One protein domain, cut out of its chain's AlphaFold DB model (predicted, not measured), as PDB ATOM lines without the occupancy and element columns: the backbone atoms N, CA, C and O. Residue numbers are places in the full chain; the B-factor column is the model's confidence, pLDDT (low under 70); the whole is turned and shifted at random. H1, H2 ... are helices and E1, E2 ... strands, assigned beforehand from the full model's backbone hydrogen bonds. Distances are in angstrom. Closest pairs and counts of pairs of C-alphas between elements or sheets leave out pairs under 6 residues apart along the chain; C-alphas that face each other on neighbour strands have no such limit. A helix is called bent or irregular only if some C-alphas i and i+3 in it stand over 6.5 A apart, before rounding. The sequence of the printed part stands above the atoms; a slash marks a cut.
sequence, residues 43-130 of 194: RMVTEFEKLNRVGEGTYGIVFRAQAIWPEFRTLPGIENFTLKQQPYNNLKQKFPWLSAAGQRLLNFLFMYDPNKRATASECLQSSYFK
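This is residues 43 to 130 of the 194 residues of the protein "CSON011111 protein" of Culicoides sonorensis (UniProt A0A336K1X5). Two small lobes sit at opposite ends of a loose model: a two-stranded hairpin, E1 and E2, at one end, and a small group of helices, H2, H3 and H4, at the other. Between them lies the short helix H1, from which a long loop swings out, with residues 73 to 87 standing free, before the chain reaches H2; the link from H3 to H4 reaches out toward H1. The printed part has 88 residues, with two named strands and then four named helices in the order E1, E2, H1, H2, H3, H4; the class is mixed, helices and strands, with under half of the residues, 38, in named elements. The whole is loose, with a radius of gyration of the C-alphas of 16.8 A and spans of 50 by 35 by 23 A.

E1 is residues 50 to 57, beginning at C-alpha 50 at (349.363, 346.850, 425.285), and is 16.6 A long. E1 bends by 65 degrees at residue 53. E2, residues 60 to 65, is 15.6 A long. H1 is residues 70 to 73; it is irregular, but only just, with C-alphas 70 and 73 lying 6.9 A apart. H2 is residues 91 to 94, 5.0 A long. H3, the longest helix, is residues 100 to 109, 14.4 A from C-alpha 100 at (321.327, 352.093, 425.845) to C-alpha 109. H4 is residues 120 to 125, 9.0 A long, and ends at C-alpha 125 at (323.140, 362.937, 415.645).

E1 and E2 form a hairpin, antiparallel neighbours with 147 degrees between their directions. N 54 and O 62 are 2.8 A apart, and N 62 and O 55 are 3.0 A apart, both within hydrogen-bond range. H1 and H2 are apart, and H1 touches no helix. H2 and H3 touch, their closest C-alphas being those of Lys 92 and Gln 103, 6.9 A apart. H3 and H4 are close but not clearly touching, with the C-alphas of Leu 105 and Cys 123 closest at 6.7 A. They run opposite ways at a shallow tilt of 17 degrees. E1 and E2 are both apart from H2, H3 and H4. In H3 and H4 every O i to N i+4 pair is within hydrogen-bond range, while H1 and H2, with 4 residues each, are too short for such a pair.

The C-alphas of Thr 58 and Lys 130 are the two farthest apart, at 50.7 A. The printed part, residues 43 to 130, has no cut. The link from H1 to H2, 17 residues, is long. The mean pLDDT of the printed part is 82.9; residues 43 to 48 and residue 87 are under 70.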
ATOM      1  N   ARG A  43     336.621 343.488 431.792       60.44
ATOM      2  CA  ARG A  43     336.973 343.817 430.401       60.44
ATOM      3  C   ARG A  43     337.939 342.779 429.838       60.44
ATOM      4  O   ARG A  43     338.845 342.333 430.548       60.44
ATOM      5  N   MET A  44     337.777 342.416 428.571       55.41
ATOM      6  CA  MET A  44     338.725 341.535 427.898       55.41
ATOM      7  C   MET A  44     340.089 342.216 427.762       55.41
ATOM      8  O   MET A  44     340.193 343.406 427.479       55.41
ATOM      9  N   VAL A  45     341.165 341.434 427.887       63.03
ATOM     10  CA  VAL A  45     342.554 341.914 427.729       63.03
ATOM     11  C   VAL A  45     342.875 342.410 426.303       63.03
ATOM     12  O   VAL A  45     343.944 342.960 426.056       63.03
ATOM     13  N   THR A  46     341.953 342.210 425.357       65.94
ATOM     14  CA  THR A  46     341.971 342.737 423.985       65.94
ATOM     15  C   THR A  46     341.397 344.153 423.860       65.94
ATOM     16  O   THR A  46     341.634 344.792 422.844       65.94
ATOM     17  N   GLU A  47     340.685 344.668 424.870       64.62
ATOM     18  CA  GLU A  47     340.159 346.048 424.894       64.62
ATOM     19  C   GLU A  47     341.232 347.100 425.238       64.62
ATOM     20  O   GLU A  47     340.964 348.299 425.193       64.62
ATOM     21  N   PHE A  48     342.435 346.668 425.625       69.25
ATOM     22  CA  PHE A  48     343.509 347.538 426.101       69.25
ATOM     23  C   PHE A  48     344.664 347.598 425.103       69.25
ATOM     24  O   PHE A  48     345.196 346.564 424.694       69.25
ATOM     25  N   GLU A  49     345.131 348.811 424.802       72.88
ATOM     26  CA  GLU A  49     346.407 349.002 424.117       72.88
ATOM     27  C   GLU A  49     347.552 348.527 425.027       72.88
ATOM     28  O   GLU A  49     347.813 349.096 426.096       72.88
ATOM     29  N   LYS A  50     348.205 347.438 424.609       78.00
ATOM     30  CA  LYS A  50     349.363 346.850 425.285       78.00
ATOM     31  C   LYS A  50     350.610 347.627 424.885       78.00
ATOM     32  O   LYS A  50     351.115 347.468 423.777       78.00
ATOM     33  N   LEU A  51     351.114 348.436 425.808       78.06
ATOM     34  CA  LEU A  51     352.418 349.080 425.689       78.06
ATOM     35  C   LEU A  51     353.505 348.084 426.159       78.06
ATOM     36  O   LEU A  51     353.326 346.872 426.078       78.06
ATOM     37  N   ASN A  52     354.642 348.571 426.667       81.00
ATOM     38  CA  ASN A  52     355.776 347.748 427.111       81.00
ATOM     39  C   ASN A  52     355.363 346.556 428.007       81.00
ATOM     40  O   ASN A  52     354.565 346.704 428.943       81.00
ATOM     41  N   ARG A  53     356.007 345.402 427.780       81.88
ATOM     42  CA  ARG A  53     356.061 344.279 428.730       81.88
ATOM     43  C   ARG A  53     356.647 344.775 430.056       81.88
ATOM     44  O   ARG A  53     357.723 345.363 430.070       81.88
ATOM     45  N   VAL A  54     355.924 344.537 431.146       81.88
ATOM     46  CA  VAL A  54     356.352 344.823 432.528       81.88
ATOM     47  C   VAL A  54     357.159 343.651 433.081       81.88
ATOM     48  O   VAL A  54     358.100 343.850 433.838       81.88
ATOM     49  N   GLY A  55     356.811 342.429 432.675       79.50
ATOM     50  CA  GLY A  55     357.510 341.216 433.074       79.50
ATOM     51  C   GLY A  55     356.764 339.963 432.634       79.50
ATOM     52  O   GLY A  55     355.922 339.995 431.731       79.50
ATOM     53  N   GLU A  56     357.071 338.858 433.294       87.81
ATOM     54  CA  GLU A  56     356.408 337.569 433.137       87.81
ATOM     55  C   GLU A  56     356.304 336.906 434.509       87.81
ATOM     56  O   GLU A  56     357.214 337.029 435.328       87.81
ATOM     57  N   GLY A  57     355.178 336.249 434.768       79.44
ATOM     58  CA  GLY A  57     354.959 335.461 435.978       79.44
ATOM     59  C   GLY A  57     354.368 334.097 435.638       79.44
ATOM     60  O   GLY A  57     354.221 333.740 434.473       79.44
ATOM     61  N   THR A  58     353.945 333.354 436.658       72.12
ATOM     62  CA  THR A  58     353.334 332.016 436.515       72.12
ATOM     63  C   THR A  58     352.059 331.973 435.659       72.12
ATOM     64  O   THR A  58     351.656 330.899 435.230       72.12
ATOM     65  N   TYR A  59     351.450 333.128 435.373       73.31
ATOM     66  CA  TYR A  59     350.289 333.284 434.487       73.31
ATOM     67  C   TYR A  59     350.633 333.958 433.140       73.31
ATOM     68  O   TYR A  59     349.742 334.425 432.430       73.31
ATOM     69  N   GLY A  60     351.919 334.011 432.776       82.75
ATOM     70  CA  GLY A  60     352.412 334.543 431.505       82.75
ATOM     71  C   GLY A  60     352.809 336.023 431.538       82.75
ATOM     72  O   GLY A  60     353.146 336.591 432.581       82.75
ATOM     73  N   ILE A  61     352.829 336.639 430.352       83.75
ATOM     74  CA  ILE A  61     353.419 337.963 430.117       83.75
ATOM     75  C   ILE A  61     352.469 339.092 430.538       83.75
ATOM     76  O   ILE A  61     351.350 339.208 430.032       83.75
ATOM     77  N   VAL A  62     352.961 339.985 431.399       83.38
ATOM     78  CA  VAL A  62     352.242 341.179 431.867       83.38
ATOM     79  C   VAL A  62     352.667 342.397 431.047       83.38
ATOM     80  O   VAL A  62     353.859 342.665 430.888       83.38
ATOM     81  N   PHE A  63     351.697 343.170 430.558       79.25
ATOM     82  CA  PHE A  63     351.901 344.401 429.785       79.25
ATOM     83  C   PHE A  63     351.329 345.606 430.537       79.25
ATOM     84  O   PHE A  63     350.295 345.483 431.197       79.25
ATOM     85  N   ARG A  64     351.953 346.785 430.412       74.75
ATOM     86  CA  ARG A  64     351.349 348.033 430.910       74.75
ATOM     87  C   ARG A  64     350.263 348.482 429.922       74.75
ATOM     88  O   ARG A  64     350.515 348.539 428.719       74.75
ATOM     89  N   ALA A  65     349.071 348.797 430.418       76.94
ATOM     90  CA  ALA A  65     348.002 349.374 429.605       76.94
ATOM     91  C   ALA A  65     348.181 350.896 429.472       76.94
ATOM     92  O   ALA A  65     348.684 351.546 430.395       76.94
ATOM     93  N   GLN A  66     347.755 351.475 428.349       71.19
ATOM     94  CA  GLN A  66     347.704 352.931 428.189       71.19
ATOM     95  C   GLN A  66     346.612 353.555 429.081       71.19
ATOM     96  O   GLN A  66     345.549 352.970 429.299       71.19
ATOM     97  N   ALA A  67     346.867 354.756 429.607       74.81
ATOM     98  CA  ALA A  67     345.851 355.549 430.295       74.81
ATOM     99  C   ALA A  67     344.854 356.144 429.283       74.81
ATOM    100  O   ALA A  67     345.252 356.546 428.195       74.81
ATOM    101  N   ILE A  68     343.575 356.259 429.666       78.06
ATOM    102  CA  ILE A  68     342.492 356.770 428.793       78.06
ATOM    103  C   ILE A  68     342.819 358.170 428.236       78.06
ATOM    104  O   ILE A  68     342.460 358.489 427.104       78.06
ATOM    105  N   TRP A  69     343.531 358.979 429.023       82.25
ATOM    106  CA  TRP A  69     344.088 360.270 428.634       82.25
ATOM    107  C   TRP A  69     345.575 360.295 429.039       82.25
ATOM    108  O   TRP A  69     345.854 360.312 430.241       82.25
ATOM    109  N   PRO A  70     346.536 360.235 428.093       80.25
ATOM    110  CA  PRO A  70     347.966 360.207 428.424       80.25
ATOM    111  C   PRO A  70     348.448 361.539 429.014       80.25
ATOM    112  O   PRO A  70     349.057 361.551 430.084       80.25
ATOM    113  N   GLU A  71     348.056 362.657 428.396       83.81
ATOM    114  CA  GLU A  71     348.434 364.017 428.815       83.81
ATOM    115  C   GLU A  71     347.805 364.471 430.137       83.81
ATOM    116  O   GLU A  71     348.107 365.545 430.640       83.81
ATOM    117  N   PHE A  72     346.976 363.647 430.780       82.31
ATOM    118  CA  PHE A  72     346.427 363.960 432.099       82.31
ATOM    119  C   PHE A  72     347.513 364.261 433.156       82.31
ATOM    120  O   PHE A  72     347.270 365.018 434.093       82.31
ATOM    121  N   ARG A  73     348.718 363.686 433.006       78.12
ATOM    122  CA  ARG A  73     349.860 363.907 433.916       78.12
ATOM    123  C   ARG A  73     350.750 365.100 433.552       78.12
ATOM    124  O   ARG A  73     351.586 365.465 434.368       78.12
ATOM    125  N   THR A  74     350.610 365.674 432.357       84.56
ATOM    126  CA  THR A  74     351.429 366.803 431.873       84.56
ATOM    127  C   THR A  74     350.733 368.158 432.065       84.56
ATOM    128  O   THR A  74     351.317 369.201 431.778       84.56
ATOM    129  N   LEU A  75     349.499 368.165 432.587       83.69
ATOM    130  CA  LEU A  75     348.698 369.370 432.804       83.69
ATOM    131  C   LEU A  75     349.155 370.187 434.028       83.69
ATOM    132  O   LEU A  75     349.234 369.640 435.132       83.69
ATOM    133  N   PRO A  76     349.350 371.513 433.891       83.75
ATOM    134  CA  PRO A  76     349.666 372.373 435.024       83.75
ATOM    135  C   PRO A  76     348.504 372.416 436.027       83.75
ATOM    136  O   PRO A  76     347.335 372.526 435.657       83.75
ATOM    137  N   GLY A  77     348.838 372.350 437.318       78.81
ATOM    138  CA  GLY A  77     347.879 372.431 438.423       78.81
ATOM    139  C   GLY A  77     347.227 371.109 438.842       78.81
ATOM    140  O   GLY A  77     346.497 371.110 439.833       78.81
ATOM    141  N   ILE A  78     347.496 369.982 438.166       81.44
ATOM    142  CA  ILE A  78     346.882 368.691 438.530       81.44
ATOM    143  C   ILE A  78     347.341 368.166 439.902       81.44
ATOM    144  O   ILE A  78     346.574 367.509 440.601       81.44
ATOM    145  N   GLU A  79     348.554 368.525 440.327       77.81
ATOM    146  CA  GLU A  79     349.143 368.147 441.623       77.81
ATOM    147  C   GLU A  79     348.348 368.685 442.828       77.81
ATOM    148  O   GLU A  79     348.377 368.093 443.904       77.81
ATOM    149  N   ASN A  80     347.565 369.754 442.633       80.31
ATOM    150  CA  ASN A  80     346.720 370.353 443.669       80.31
ATOM    151  C   ASN A  80     345.357 369.646 443.841       80.31
ATOM    152  O   ASN A  80     344.579 370.029 444.716       80.31
ATOM    153  N   PHE A  81     345.031 368.638 443.018       80.25
ATOM    154  CA  PHE A  81     343.720 367.977 443.013       80.25
ATOM    155  C   PHE A  81     343.790 366.492 443.395       80.25
ATOM    156  O   PHE A  81     344.017 365.615 442.560       80.25
ATOM    157  N   THR A  82     343.454 366.187 444.651       81.50
ATOM    158  CA  THR A  82     343.279 364.811 445.153       81.50
ATOM    159  C   THR A  82     342.007 364.159 444.589       81.50
ATOM    160  O   THR A  82     340.982 364.033 445.266       81.50
ATOM    161  N   LEU A  83     342.051 363.742 443.322       76.94
ATOM    162  CA  LEU A  83     340.957 363.006 442.687       76.94
ATOM    163  C   LEU A  83     340.854 361.576 443.237       76.94
ATOM    164  O   LEU A  83     341.847 360.860 443.369       76.94
ATOM    165  N   LYS A  84     339.625 361.114 443.496       79.06
ATOM    166  CA  LYS A  84     339.373 359.714 443.861       79.06
ATOM    167  C   LYS A  84     339.659 358.809 442.663       79.06
ATOM    168  O   LYS A  84     339.085 359.002 441.592       79.06
ATOM    169  N   GLN A  85     340.494 357.790 442.852       71.69
ATOM    170  CA  GLN A  85     340.770 356.792 441.819       71.69
ATOM    171  C   GLN A  85     339.478 356.037 441.452       71.69
ATOM    172  O   GLN A  85     338.791 355.502 442.323       71.69
ATOM    173  N   GLN A  86     339.133 356.001 440.163       73.81
ATOM    174  CA  GLN A  86     337.960 355.298 439.629       73.81
ATOM    175  C   GLN A  86     338.406 354.359 438.494       73.81
ATOM    176  O   GLN A  86     338.551 354.803 437.358       73.81
ATOM    177  N   PRO A  87     338.680 353.069 438.779       69.19
ATOM    178  CA  PRO A  87     339.241 352.144 437.787       69.19
ATOM    179  C   PRO A  87     338.230 351.656 436.730       69.19
ATOM    180  O   PRO A  87     338.628 351.091 435.709       69.19
ATOM    181  N   TYR A  88     336.930 351.874 436.952       76.00
ATOM    182  CA  TYR A  88     335.843 351.516 436.040       76.00
ATOM    183  C   TYR A  88     334.785 352.622 435.948       76.00
ATOM    184  O   TYR A  88     334.627 353.454 436.842       76.00
ATOM    185  N   ASN A  89     334.067 352.628 434.826       80.56
ATOM    186  CA  ASN A  89     333.029 353.599 434.506       80.56
ATOM    187  C   ASN A  89     331.680 353.145 435.092       80.56
ATOM    188  O   ASN A  89     331.143 352.108 434.709       80.56
ATOM    189  N   ASN A  90     331.130 353.954 436.001       84.44
ATOM    190  CA  ASN A  90     329.923 353.643 436.770       84.44
ATOM    191  C   ASN A  90     328.611 354.185 436.170       84.44
ATOM    192  O   ASN A  90     327.565 354.090 436.815       84.44
ATOM    193  N   LEU A  91     328.616 354.736 434.948       83.94
ATOM    194  CA  LEU A  91     327.432 355.392 434.368       83.94
ATOM    195  C   LEU A  91     326.205 354.468 434.286       83.94
ATOM    196  O   LEU A  91     325.097 354.921 434.552       83.94
ATOM    197  N   LYS A  92     326.389 353.169 434.008       82.81
ATOM    198  CA  LYS A  92     325.279 352.197 433.969       82.81
ATOM    199  C   LYS A  92     324.616 351.979 435.332       82.81
ATOM    200  O   LYS A  92     323.398 351.894 435.407       82.81
ATOM    201  N   GLN A  93     325.408 351.925 436.403       85.31
ATOM    202  CA  GLN A  93     324.903 351.786 437.773       85.31
ATOM    203  C   GLN A  93     324.315 353.107 438.298       85.31
ATOM    204  O   GLN A  93     323.398 353.094 439.114       85.31
ATOM    205  N   LYS A  94     324.827 354.254 437.830       86.19
ATOM    206  CA  LYS A  94     324.350 355.583 438.241       86.19
ATOM    207  C   LYS A  94     323.068 356.023 437.523       86.19
ATOM    208  O   LYS A  94     322.292 356.770 438.113       86.19
ATOM    209  N   PHE A  95     322.849 355.553 436.294       87.44
ATOM    210  CA  PHE A  95     321.693 355.881 435.452       87.44
ATOM    211  C   PHE A  95     320.974 354.611 434.938       87.44
ATOM    212  O   PHE A  95     320.891 354.403 433.726       87.44
ATOM    213  N   PRO A  96     320.444 353.742 435.823       86.94
ATOM    214  CA  PRO A  96     319.844 352.465 435.422       86.94
ATOM    215  C   PRO A  96     318.535 352.621 434.627       86.94
ATOM    216  O   PRO A  96     318.171 351.728 433.871       86.94
ATOM    217  N   TRP A  97     317.848 353.761 434.755       86.81
ATOM    218  CA  TRP A  97     316.637 354.112 433.997       86.81
ATOM    219  C   TRP A  97     316.923 354.732 432.613       86.81
ATOM    220  O   TRP A  97     315.994 355.149 431.925       86.81
ATOM    221  N   LEU A  98     318.190 354.847 432.202       87.94
ATOM    222  CA  LEU A  98     318.582 355.471 430.936       87.94
ATOM    223  C   LEU A  98     318.736 354.424 429.823       87.94
ATOM    224  O   LEU A  98     319.419 353.414 430.009       87.94
ATOM    225  N   SER A  99     318.175 354.700 428.641       90.62
ATOM    226  CA  SER A  99     318.326 353.867 427.436       90.62
ATOM    227  C   SER A  99     319.792 353.564 427.097       90.62
ATOM    228  O   SER A  99     320.697 354.368 427.338       90.62
ATOM    229  N   ALA A 100     320.031 352.434 426.429       88.88
ATOM    230  CA  ALA A 100     321.327 352.093 425.845       88.88
ATOM    231  C   ALA A 100     321.829 353.119 424.801       88.88
ATOM    232  O   ALA A 100     323.024 353.134 424.493       88.88
ATOM    233  N   ALA A 101     320.973 353.988 424.247       90.44
ATOM    234  CA  ALA A 101     321.416 355.142 423.461       90.44
ATOM    235  C   ALA A 101     321.928 356.287 424.345       90.44
ATOM    236  O   ALA A 101     323.054 356.741 424.144       90.44
ATOM    237  N   GLY A 102     321.169 356.683 425.370       90.88
ATOM    238  CA  GLY A 102     321.601 357.693 426.342       90.88
ATOM    239  C   GLY A 102     322.880 357.296 427.082       90.88
ATOM    240  O   GLY A 102     323.796 358.103 427.220       90.88
ATOM    241  N   GLN A 103     323.012 356.022 427.467       91.06
ATOM    242  CA  GLN A 103     324.251 355.487 428.041       91.06
ATOM    243  C   GLN A 103     325.444 355.655 427.083       91.06
ATOM    244  O   GLN A 103     326.527 356.024 427.528       91.06
ATOM    245  N   ARG A 104     325.276 355.419 425.771       89.94
ATOM    246  CA  ARG A 104     326.339 355.665 424.774       89.94
ATOM    247  C   ARG A 104     326.674 357.155 424.671       89.94
ATOM    248  O   ARG A 104     327.848 357.496 424.746       89.94
ATOM    249  N   LEU A 105     325.669 358.029 424.591       92.25
ATOM    250  CA  LEU A 105     325.864 359.482 424.540       92.25
ATOM    251  C   LEU A 105     326.656 360.005 425.754       92.25
ATOM    252  O   LEU A 105     327.630 360.732 425.578       92.25
ATOM    253  N   LEU A 106     326.311 359.575 426.975       92.12
ATOM    254  CA  LEU A 106     327.045 359.968 428.186       92.12
ATOM    255  C   LEU A 106     328.494 359.455 428.210       92.12
ATOM    256  O   LEU A 106     329.362 360.146 428.738       92.12
ATOM    257  N   ASN A 107     328.785 358.285 427.627       90.62
ATOM    258  CA  ASN A 107     330.165 357.791 427.520       90.62
ATOM    259  C   ASN A 107     331.035 358.681 426.619       90.62
ATOM    260  O   ASN A 107     332.203 358.896 426.935       90.62
ATOM    261  N   PHE A 108     330.479 359.216 425.528       90.75
ATOM    262  CA  PHE A 108     331.200 360.145 424.656       90.75
ATOM    263  C   PHE A 108     331.312 361.553 425.256       90.75
ATOM    264  O   PHE A 108     332.355 362.194 425.124       90.75
ATOM    265  N   LEU A 109     330.271 362.025 425.952       91.88
ATOM    266  CA  LEU A 109     330.254 363.339 426.605       91.88
ATOM    267  C   LEU A 109     331.224 363.412 427.798       91.88
ATOM    268  O   LEU A 109     331.898 364.422 427.991       91.88
ATOM    269  N   PHE A 110     331.330 362.331 428.579       90.38
ATOM    270  CA  PHE A 110     332.233 362.222 429.730       90.38
ATOM    271  C   PHE A 110     333.578 361.550 429.400       90.38
ATOM    272  O   PHE A 110     334.258 361.050 430.298       90.38
ATOM    273  N   MET A 111     333.998 361.553 428.130       88.75
ATOM    274  CA  MET A 111     335.342 361.110 427.758       88.75
ATOM    275  C   MET A 111     336.401 362.030 428.389       88.75
ATOM    276  O   MET A 111     336.314 363.257 428.276       88.75
ATOM    277  N   TYR A 112     337.404 361.448 429.053       86.19
ATOM    278  CA  TYR A 112     338.451 362.212 429.742       86.19
ATOM    279  C   TYR A 112     339.331 363.000 428.764       86.19
ATOM    280  O   TYR A 112     339.467 364.210 428.917       86.19
ATOM    281  N   ASP A 113     339.857 362.325 427.740       88.81
ATOM    282  CA  ASP A 113     340.642 362.927 426.659       88.81
ATOM    283  C   ASP A 113     339.760 363.886 425.829       88.81
ATOM    284  O   ASP A 113     338.775 363.429 425.237       88.81
ATOM    285  N   PRO A 114     340.073 365.196 425.767       87.94
ATOM    286  CA  PRO A 114     339.254 366.172 425.051       87.94
ATOM    287  C   PRO A 114     339.212 365.916 423.540       87.94
ATOM    288  O   PRO A 114     338.206 366.230 422.913       87.94
ATOM    289  N   ASN A 115     340.245 365.291 422.962       87.56
ATOM    290  CA  ASN A 115     340.310 364.986 421.526       87.56
ATOM    291  C   ASN A 115     339.387 363.821 421.130       87.56
ATOM    292  O   ASN A 115     339.084 363.638 419.956       87.56
ATOM    293  N   LYS A 116     338.959 363.018 422.114       86.88
ATOM    294  CA  LYS A 116     338.062 361.861 421.953       86.88
ATOM    295  C   LYS A 116     336.665 362.122 422.534       86.88
ATOM    296  O   LYS A 116     335.846 361.205 422.601       86.88
ATOM    297  N   ARG A 117     336.399 363.346 423.004       93.75
ATOM    298  CA  ARG A 117     335.099 363.771 423.532       93.75
ATOM    299  C   ARG A 117     334.216 364.223 422.376       93.75
ATOM    300  O   ARG A 117     334.655 365.025 421.557       93.75
ATOM    301  N   ALA A 118     332.981 363.728 422.328       91.00
ATOM    302  CA  ALA A 118     332.089 364.049 421.217       91.00
ATOM    303  C   ALA A 118     331.780 365.548 421.135       91.00
ATOM    304  O   ALA A 118     331.577 366.230 422.146       91.00
ATOM    305  N   THR A 119     331.697 366.042 419.904       94.56
ATOM    306  CA  THR A 119     331.313 367.432 419.619       94.56
ATOM    307  C   THR A 119     329.803 367.641 419.782       94.56
ATOM    308  O   THR A 119     329.021 366.690 419.767       94.56
ATOM    309  N   ALA A 120     329.347 368.891 419.921       93.81
ATOM    310  CA  ALA A 120     327.915 369.184 420.076       93.81
ATOM    311  C   ALA A 120     327.084 368.732 418.855       93.81
ATOM    312  O   ALA A 120     326.000 368.174 419.011       93.81
ATOM    313  N   SER A 121     327.618 368.914 417.644       93.25
ATOM    314  CA  SER A 121     327.023 368.457 416.381       93.25
ATOM    315  C   SER A 121     326.926 366.931 416.288       93.25
ATOM    316  O   SER A 121     325.907 366.405 415.847       93.25
ATOM    317  N   GLU A 122     327.951 366.213 416.744       92.31
ATOM    318  CA  GLU A 122     327.969 364.748 416.825       92.31
ATOM    319  C   GLU A 122     326.971 364.217 417.868       92.31
ATOM    320  O   GLU A 122     326.185 363.313 417.573       92.31
ATOM    321  N   CYS A 123     326.925 364.832 419.055       93.00
ATOM    322  CA  CYS A 123     325.954 364.508 420.103       93.00
ATOM    323  C   CYS A 123     324.509 364.571 419.581       93.00
ATOM    324  O   CYS A 123     323.730 363.644 419.821       93.00
ATOM    325  N   LEU A 124     324.169 365.617 418.820       91.75
ATOM    326  CA  LEU A 124     322.843 365.804 418.215       91.75
ATOM    327  C   LEU A 124     322.466 364.714 417.197       91.75
ATOM    328  O   LEU A 124     321.280 364.457 416.997       91.75
ATOM    329  N   GLN A 125     323.436 364.038 416.570       91.81
ATOM    330  CA  GLN A 125     323.140 362.937 415.645       91.81
ATOM    331  C   GLN A 125     322.833 361.609 416.338       91.81
ATOM    332  O   GLN A 125     322.256 360.718 415.699       91.81
ATOM    333  N   SER A 126     323.169 361.479 417.625       91.12
ATOM    334  CA  SER A 126     322.948 360.259 418.400       91.12
ATOM    335  C   SER A 126     321.476 359.825 418.415       91.12
ATOM    336  O   SER A 126     320.550 360.637 418.397       91.12
ATOM    337  N   SER A 127     321.241 358.510 418.491       91.94
ATOM    338  CA  SER A 127     319.878 357.958 418.515       91.94
ATOM    339  C   SER A 127     319.082 358.342 419.772       91.94
ATOM    340  O   SER A 127     317.875 358.151 419.785       91.94
ATOM    341  N   TYR A 128     319.730 358.909 420.798       90.81
ATOM    342  CA  TYR A 128     319.087 359.371 422.034       90.81
ATOM    343  C   TYR A 128     318.070 360.499 421.794       90.81
ATOM    344  O   TYR A 128     317.034 360.544 422.441       90.81
ATOM    345  N   PHE A 129     318.315 361.379 420.819       90.75
ATOM    346  CA  PHE A 129     317.381 362.461 420.470       90.75
ATOM    347  C   PHE A 129     316.277 362.028 419.489       90.75
ATOM    348  O   PHE A 129     315.482 362.857 419.052       90.75
ATOM    349  N   LYS A 130     316.250 360.743 419.108       89.06
ATOM    350  CA  LYS A 130     315.338 360.157 418.108       89.06
ATOM    351  C   LYS A 130     314.546 358.958 418.659       89.06
ATOM    352  O   LYS A 130     313.664 358.455 417.971       89.06
TER     353      LYS A 130